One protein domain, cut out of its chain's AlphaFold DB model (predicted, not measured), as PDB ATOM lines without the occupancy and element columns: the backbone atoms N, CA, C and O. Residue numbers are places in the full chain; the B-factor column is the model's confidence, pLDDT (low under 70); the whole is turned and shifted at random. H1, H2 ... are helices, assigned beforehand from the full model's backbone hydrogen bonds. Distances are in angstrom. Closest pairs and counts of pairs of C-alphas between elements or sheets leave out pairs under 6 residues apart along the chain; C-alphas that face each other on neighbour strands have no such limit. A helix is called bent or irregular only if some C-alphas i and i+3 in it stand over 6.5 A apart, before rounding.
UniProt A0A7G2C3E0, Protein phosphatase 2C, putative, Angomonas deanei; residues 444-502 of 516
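Overview. This is residues 444 to 502 of the 516 residues of the protein "Protein phosphatase 2C, putative" of Angomonas deanei (UniProt A0A7G2C3E0). H2 and the longer H3 make an open L, meeting near their ends, with short H1 at the far end of H2. Beyond H3 a tail, residues 485 to 502, folds back, leaving a loose, open frame. The printed part has 59 residues, with three named helices in the order H1, H2, H3 and no named strand; the class is all helix. It is loose, with a radius of gyration of the C-alphas of 13.2 A, and elongated, spanning 35 by 23 by 14 A.

Along the chain. H1, residues 444 to 448, begins with C-alpha 444 at (87.735, 111.072, 92.827) and is 5.9 A long. H2, residues 450 to 463, is 19.8 A long. H3, residues 467 to 484, is 26.6 A long and ends with C-alpha 484 at (107.390, 125.735, 93.764). H3 has a kink of 37 degrees near residue 478 and is only just irregular: C-alphas 477 and 480 are 7.0 A apart.

Arrangement. H1 and H2 touch only at the corner, H2 with residues 452 to 453 alone; the closest C-alphas, of Cys 446 and Arg 453, are 4.8 A apart. H2, with residues 456 to 460 alone, touches residues 467 to 470 of H3, about perpendicular at 87 degrees; the closest C-alphas, of Cys 460 and Leu 467, are 6.1 A apart. H1 and H3 are apart. Every O i to N i+4 pair is within hydrogen-bond range in H1 and H2, and 10 of 14 in H3.

Size, cuts and confidence. The C-alphas farthest apart, of Glu 461 and Ser 487, are 35.7 A apart. The printed part has no cut, and both links are tight. Residues 483 to 488 stand free. Residues 489 to 502 have pLDDT under 70.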
ATOM      1  N   ASP A 444      88.862 111.558  93.628       81.44
ATOM      2  CA  ASP A 444      87.735 111.072  92.827       81.44
ATOM      3  C   ASP A 444      87.530 109.572  93.028       81.44
ATOM      4  O   ASP A 444      86.406 109.124  93.264       81.44
ATOM      5  N   ALA A 445      88.617 108.800  93.079       84.81
ATOM      6  CA  ALA A 445      88.554 107.396  93.457       84.81
ATOM      7  C   ALA A 445      88.014 107.185  94.879       84.81
ATOM      8  O   ALA A 445      87.173 106.322  95.095       84.81
ATOM      9  N   CYS A 446      88.437 107.976  95.864       85.62
ATOM     10  CA  CYS A 446      87.920 107.876  97.232       85.62
ATOM     11  C   CYS A 446      86.400 108.124  97.289       85.62
ATOM     12  O   CYS A 446      85.666 107.463  98.032       85.62
ATOM     13  N   LYS A 447      85.905 109.044  96.457       86.12
ATOM     14  CA  LYS A 447      84.485 109.387  96.373       86.12
ATOM     15  C   LYS A 447      83.668 108.336  95.619       86.12
ATOM     16  O   LYS A 447      82.581 107.973  96.072       86.12
ATOM     17  N   HIS A 448      84.183 107.845  94.495       89.50
ATOM     18  CA  HIS A 448      83.415 107.070  93.517       89.50
ATOM     19  C   HIS A 448      83.780 105.580  93.449       89.50
ATOM     20  O   HIS A 448      82.972 104.785  92.976       89.50
ATOM     21  N   HIS A 449      84.949 105.179  93.947       88.94
ATOM     22  CA  HIS A 449      85.453 103.807  93.900       88.94
ATOM     23  C   HIS A 449      85.466 103.180  95.303       88.94
ATOM     24  O   HIS A 449      86.421 103.308  96.073       88.94
ATOM     25  N   GLU A 450      84.382 102.474  95.634       90.00
ATOM     26  CA  GLU A 450      84.173 101.850  96.948       90.00
ATOM     27  C   GLU A 450      85.333 100.935  97.397       90.00
ATOM     28  O   GLU A 450      85.801 101.140  98.522       90.00
ATOM     29  N   PRO A 451      85.924 100.076  96.537       88.12
ATOM     30  CA  PRO A 451      87.051  99.236  96.950       88.12
ATOM     31  C   PRO A 451      88.302 100.033  97.338       88.12
ATOM     32  O   PRO A 451      89.028  99.651  98.255       88.12
ATOM     33  N   TYR A 452      88.546 101.171  96.675       88.50
ATOM     34  CA  TYR A 452      89.695 102.027  96.993       88.50
ATOM     35  C   TYR A 452      89.481 102.713  98.341       88.50
ATOM     36  O   TYR A 452      90.375 102.713  99.183       88.50
ATOM     37  N   ARG A 453      88.271 103.235  98.584       90.38
ATOM     38  CA  ARG A 453      87.903 103.818  99.879       90.38
ATOM     39  C   ARG A 453      88.014 102.792 101.010       90.38
ATOM     40  O   ARG A 453      88.580 103.108 102.051       90.38
ATOM     41  N   ALA A 454      87.519 101.572 100.808       89.81
ATOM     42  CA  ALA A 454      87.616 100.499 101.797       89.81
ATOM     43  C   ALA A 454      89.075 100.109 102.084       89.81
ATOM     44  O   ALA A 454      89.450  99.886 103.236       89.81
ATOM     45  N   ALA A 455      89.928 100.054 101.058       88.62
ATOM     46  CA  ALA A 455      91.354  99.825 101.249       88.62
ATOM     47  C   ALA A 455      92.038 100.991 101.980       88.62
ATOM     48  O   ALA A 455      92.795 100.750 102.912       88.62
ATOM     49  N   LEU A 456      91.734 102.243 101.631       91.38
ATOM     50  CA  LEU A 456      92.295 103.418 102.301       91.38
ATOM     51  C   LEU A 456      91.930 103.454 103.791       91.38
ATOM     52  O   LEU A 456      92.783 103.749 104.620       91.38
ATOM     53  N   LEU A 457      90.685 103.121 104.144       92.00
ATOM     54  CA  LEU A 457      90.249 103.045 105.541       92.00
ATOM     55  C   LEU A 457      90.972 101.933 106.313       92.00
ATOM     56  O   LEU A 457      91.380 102.153 107.451       92.00
ATOM     57  N   ARG A 458      91.192 100.770 105.690       89.31
ATOM     58  CA  ARG A 458      91.999  99.691 106.286       89.31
ATOM     59  C   ARG A 458      93.464 100.085 106.456       89.31
ATOM     60  O   ARG A 458      94.077  99.740 107.460       89.31
ATOM     61  N   ASP A 459      94.020 100.835 105.509       91.25
ATOM     62  CA  ASP A 459      95.385 101.350 105.613       91.25
ATOM     63  C   ASP A 459      95.517 102.392 106.735       91.25
ATOM     64  O   ASP A 459      96.487 102.365 107.486       91.25
ATOM     65  N   CYS A 460      94.504 103.247 106.914       92.94
ATOM     66  CA  CYS A 460      94.401 104.157 108.057       92.94
ATOM     67  C   CYS A 460      94.397 103.378 109.385       92.94
ATOM     68  O   CYS A 460      95.197 103.669 110.272       92.94
ATOM     69  N   GLU A 461      93.578 102.324 109.487       91.25
ATOM     70  CA  GLU A 461      93.532 101.443 110.662       91.25
ATOM     71  C   GLU A 461      94.890 100.775 110.940       91.25
ATOM     72  O   GLU A 461      95.366 100.778 112.075       91.25
ATOM     73  N   ARG A 462      95.560 100.252 109.904       89.44
ATOM     74  CA  ARG A 462      96.910  99.667 109.995       89.44
ATOM     75  C   ARG A 462      97.948 100.678 110.493       89.44
ATOM     76  O   ARG A 462      98.848 100.328 111.263       89.44
ATOM     77  N   CYS A 463      97.835 101.917 110.028       91.88
ATOM     78  CA  CYS A 463      98.706 103.019 110.406       91.88
ATOM     79  C   CYS A 463      98.352 103.628 111.773       91.88
ATOM     80  O   CYS A 463      99.124 104.437 112.276       91.88
ATOM     81  N   GLY A 464      97.223 103.253 112.383       93.38
ATOM     82  CA  GLY A 464      96.779 103.818 113.656       93.38
ATOM     83  C   GLY A 464      96.344 105.284 113.562       93.38
ATOM     84  O   GLY A 464      96.432 106.000 114.553       93.38
ATOM     85  N   VAL A 465      95.890 105.734 112.389       95.69
ATOM     86  CA  VAL A 465      95.386 107.099 112.166       95.69
ATOM     87  C   VAL A 465      93.982 107.078 111.587       95.69
ATOM     88  O   VAL A 465      93.561 106.127 110.935       95.69
ATOM     89  N   SER A 466      93.247 108.159 111.790       95.56
ATOM     90  CA  SER A 466      92.016 108.443 111.068       95.56
ATOM     91  C   SER A 466      92.305 108.949 109.651       95.56
ATOM     92  O   SER A 466      93.376 109.479 109.347       95.56
ATOM     93  N   LEU A 467      91.304 108.862 108.771       92.31
ATOM     94  CA  LEU A 467      91.392 109.444 107.428       92.31
ATOM     95  C   LEU A 467      91.646 110.964 107.471       92.31
ATOM     96  O   LEU A 467      92.349 111.493 106.613       92.31
ATOM     97  N   ALA A 468      91.087 111.664 108.462       92.25
ATOM     98  CA  ALA A 468      91.284 113.102 108.634       92.25
ATOM     99  C   ALA A 468      92.739 113.438 109.003       92.25
ATOM    100  O   ALA A 468      93.331 114.324 108.389       92.25
ATOM    101  N   GLU A 469      93.335 112.693 109.937       95.19
ATOM    102  CA  GLU A 469      94.749 112.844 110.310       95.19
ATOM    103  C   GLU A 469      95.677 112.523 109.135       95.19
ATOM    104  O   GLU A 469      96.602 113.282 108.857       95.19
ATOM    105  N   LEU A 470      95.397 111.456 108.376       92.69
ATOM    106  CA  LEU A 470      96.179 111.122 107.185       92.69
ATOM    107  C   LEU A 470      96.134 112.248 106.136       92.69
ATOM    108  O   LEU A 470      97.156 112.597 105.539       92.69
ATOM    109  N   LEU A 471      94.955 112.836 105.918       89.38
ATOM    110  CA  LEU A 471      94.799 113.988 105.032       89.38
ATOM    111  C   LEU A 471      95.592 115.192 105.544       89.38
ATOM    112  O   LEU A 471      96.259 115.844 104.741       89.38
ATOM    113  N   GLN A 472      95.573 115.463 106.850       90.94
ATOM    114  CA  GLN A 472      96.357 116.538 107.455       90.94
ATOM    115  C   GLN A 472      97.865 116.331 107.247       90.94
ATOM    116  O   GLN A 472      98.526 117.236 106.736       90.94
ATOM    117  N   LEU A 473      98.393 115.136 107.537       92.25
ATOM    118  CA  LEU A 473      99.805 114.794 107.318       92.25
ATOM    119  C   LEU A 473     100.223 115.018 105.862       92.25
ATOM    120  O   LEU A 473     101.292 115.559 105.572       92.25
ATOM    121  N   ARG A 474      99.348 114.660 104.914       87.31
ATOM    122  CA  ARG A 474      99.592 114.946 103.499       87.31
ATOM    123  C   ARG A 474      99.648 116.448 103.221       87.31
ATOM    124  O   ARG A 474     100.509 116.889 102.460       87.31
ATOM    125  N   CYS A 475      98.741 117.234 103.795       86.50
ATOM    126  CA  CYS A 475      98.736 118.685 103.608       86.50
ATOM    127  C   CYS A 475     100.026 119.315 104.116       86.50
ATOM    128  O   CYS A 475     100.625 120.120 103.408       86.50
ATOM    129  N   GLU A 476     100.476 118.907 105.300       89.75
ATOM    130  CA  GLU A 476     101.730 119.361 105.903       89.75
ATOM    131  C   GLU A 476     102.936 119.002 105.026       89.75
ATOM    132  O   GLU A 476     103.806 119.843 104.805       89.75
ATOM    133  N   ARG A 477     102.947 117.802 104.431       85.44
ATOM    134  CA  ARG A 477     103.993 117.371 103.488       85.44
ATOM    135  C   ARG A 477     104.029 118.209 102.207       85.44
ATOM    136  O   ARG A 477     105.107 118.515 101.701       85.44
ATOM    137  N   VAL A 478     102.866 118.546 101.646       83.19
ATOM    138  CA  VAL A 478     102.765 119.245 100.350       83.19
ATOM    139  C   VAL A 478     102.890 120.762 100.503       83.19
ATOM    140  O   VAL A 478     103.380 121.422  99.587       83.19
ATOM    141  N   ALA A 479     102.498 121.331 101.647       87.06
ATOM    142  CA  ALA A 479     102.455 122.776 101.868       87.06
ATOM    143  C   ALA A 479     103.770 123.512 101.522       87.06
ATOM    144  O   ALA A 479     103.693 124.517 100.807       87.06
ATOM    145  N   PRO A 480     104.970 123.023 101.904       88.12
ATOM    146  CA  PRO A 480     106.237 123.667 101.542       88.12
ATOM    147  C   PRO A 480     106.548 123.644 100.039       88.12
ATOM    148  O   PRO A 480     107.324 124.468  99.561       88.12
ATOM    149  N   LEU A 481     105.953 122.715  99.284       83.56
ATOM    150  CA  LEU A 481     106.182 122.540  97.846       83.56
ATOM    151  C   LEU A 481     105.234 123.392  96.991       83.56
ATOM    152  O   LEU A 481     105.534 123.675  95.829       83.56
ATOM    153  N   LEU A 482     104.105 123.840  97.553       81.25
ATOM    154  CA  LEU A 482     103.095 124.630  96.838       81.25
ATOM    155  C   LEU A 482     103.629 125.922  96.196       81.25
ATOM    156  O   LEU A 482     103.163 126.246  95.098       81.25
ATOM    157  N   PRO A 483     104.579 126.672  96.797       87.88
ATOM    158  CA  PRO A 483     105.186 127.831  96.139       87.88
ATOM    159  C   PRO A 483     105.997 127.455  94.892       87.88
ATOM    160  O   PRO A 483     106.089 128.243  93.956       87.88
ATOM    161  N   MET A 484     106.545 126.238  94.851       84.12
ATOM    162  CA  MET A 484     107.390 125.735  93.764       84.12
ATOM    163  C   MET A 484     106.604 125.009  92.665       84.12
ATOM    164  O   MET A 484     107.214 124.489  91.732       84.12
ATOM    165  N   ARG A 485     105.266 124.986  92.727       79.50
ATOM    166  CA  ARG A 485     104.401 124.235  91.793       79.50
ATOM    167  C   ARG A 485     104.586 124.578  90.313       79.50
ATOM    168  O   ARG A 485     104.297 123.760  89.455       79.50
ATOM    169  N   HIS A 486     105.059 125.788  90.018       79.31
ATOM    170  CA  HIS A 486     105.330 126.233  88.648       79.31
ATOM    171  C   HIS A 486     106.723 125.809  88.152       79.31
ATOM    172  O   HIS A 486     106.982 125.824  86.955       79.31
ATOM    173  N   SER A 487     107.618 125.438  89.072       81.81
ATOM    174  CA  SER A 487     109.004 125.032  88.801       81.81
ATOM    175  C   SER A 487     109.264 123.536  88.999       81.81
ATOM    176  O   SER A 487     110.290 123.032  88.554       81.81
ATOM    177  N   LEU A 488     108.360 122.825  89.677       70.50
ATOM    178  CA  LEU A 488     108.475 121.404  89.982       70.50
ATOM    179  C   LEU A 488     107.207 120.682  89.545       70.50
ATOM    180  O   LEU A 488     106.099 121.106  89.864       70.50
ATOM    181  N   SER A 489     107.382 119.550  88.865       65.12
ATOM    182  CA  SER A 489     106.278 118.632  88.619       65.12
ATOM    183  C   SER A 489     105.800 118.076  89.955       65.12
ATOM    184  O   SER A 489     106.492 117.285  90.594       65.12
ATOM    185  N   LEU A 490     104.613 118.500  90.387       64.94
ATOM    186  CA  LEU A 490     103.986 117.986  91.598       64.94
ATOM    187  C   LEU A 490     103.206 116.681  91.341       64.94
ATOM    188  O   LEU A 490     102.527 116.203  92.240       64.94
ATOM    189  N   LEU A 491     103.333 116.061  90.159       57.91
ATOM    190  CA  LEU A 491     102.758 114.742  89.835       57.91
ATOM    191  C   LEU A 491     103.100 113.624  90.840       57.91
ATOM    192  O   LEU A 491     102.239 112.793  91.083       57.91
ATOM    193  N   PRO A 492     104.284 113.572  91.480       58.88
ATOM    194  CA  PRO A 492     104.527 112.600  92.554       58.88
ATOM    195  C   PRO A 492     103.668 112.850  93.807       58.88
ATOM    196  O   PRO A 492     103.482 111.955  94.627       58.88
ATOM    197  N   TYR A 493     103.151 114.072  93.957       58.50
ATOM    198  CA  TYR A 493     102.377 114.545  95.105       58.50
ATOM    199  C   TYR A 493     100.876 114.679  94.802       58.50
ATOM    200  O   TYR A 493     100.070 114.755  95.732       58.50
ATOM    201  N   TYR A 494     100.489 114.669  93.525       54.06
ATOM    202  CA  TYR A 494      99.118 114.758  93.032       54.06
ATOM    203  C   TYR A 494      98.740 113.489  92.271       54.06
ATOM    204  O   TYR A 494      99.529 112.957  91.503       54.06
ATOM    205  N   SER A 495      97.499 113.026  92.414       49.97
ATOM    206  CA  SER A 495      96.945 112.153  91.380       49.97
ATOM    207  C   SER A 495      96.918 112.930  90.060       49.97
ATOM    208  O   SER A 495      96.727 114.147  90.068       49.97
ATOM    209  N   SER A 496      97.078 112.256  88.919       42.72
ATOM    210  CA  SER A 496      96.989 112.875  87.583       42.72
ATOM    211  C   SER A 496      95.712 113.709  87.369       42.72
ATOM    212  O   SER A 496      95.678 114.576  86.506       42.72
ATOM    213  N   GLU A 497      94.678 113.475  88.177       41.00
ATOM    214  CA  GLU A 497      93.393 114.181  88.177       41.00
ATOM    215  C   GLU A 497      93.461 115.585  88.810       41.00
ATOM    216  O   GLU A 497      92.799 116.500  88.330       41.00
ATOM    217  N   ALA A 498      94.309 115.824  89.820       39.44
ATOM    218  CA  ALA A 498      94.435 117.159  90.423       39.44
ATOM    219  C   ALA A 498      95.195 118.156  89.525       39.44
ATOM    220  O   ALA A 498      95.067 119.365  89.705       39.44
ATOM    221  N   ALA A 499      95.941 117.660  88.530       37.09
ATOM    222  CA  ALA A 499      96.566 118.495  87.508       37.09
ATOM    223  C   ALA A 499      95.529 119.139  86.567       37.09
ATOM    224  O   ALA A 499      95.741 120.262  86.125       37.09
ATOM    225  N   PHE A 500      94.385 118.482  86.322       35.69
ATOM    226  CA  PHE A 500      93.307 119.039  85.491       35.69
ATOM    227  C   PHE A 500      92.522 120.153  86.196       35.69
ATOM    228  O   PHE A 500      92.030 121.058  85.536       35.69
ATOM    229  N   ALA A 501      92.446 120.135  87.529       39.81
ATOM    230  CA  ALA A 501      91.776 121.184  88.304       39.81
ATOM    231  C   ALA A 501      92.644 122.442  88.521       39.81
ATOM    232  O   ALA A 501      92.147 123.447  89.023       39.81
ATOM    233  N   ALA A 502      93.937 122.394  88.185       42.12
ATOM    234  CA  ALA A 502      94.855 123.524  88.338       42.12
ATOM    235  C   ALA A 502      94.878 124.473  87.123       42.12
ATOM    236  O   ALA A 502      95.406 125.579  87.249       42.12
TER     237      ALA A 502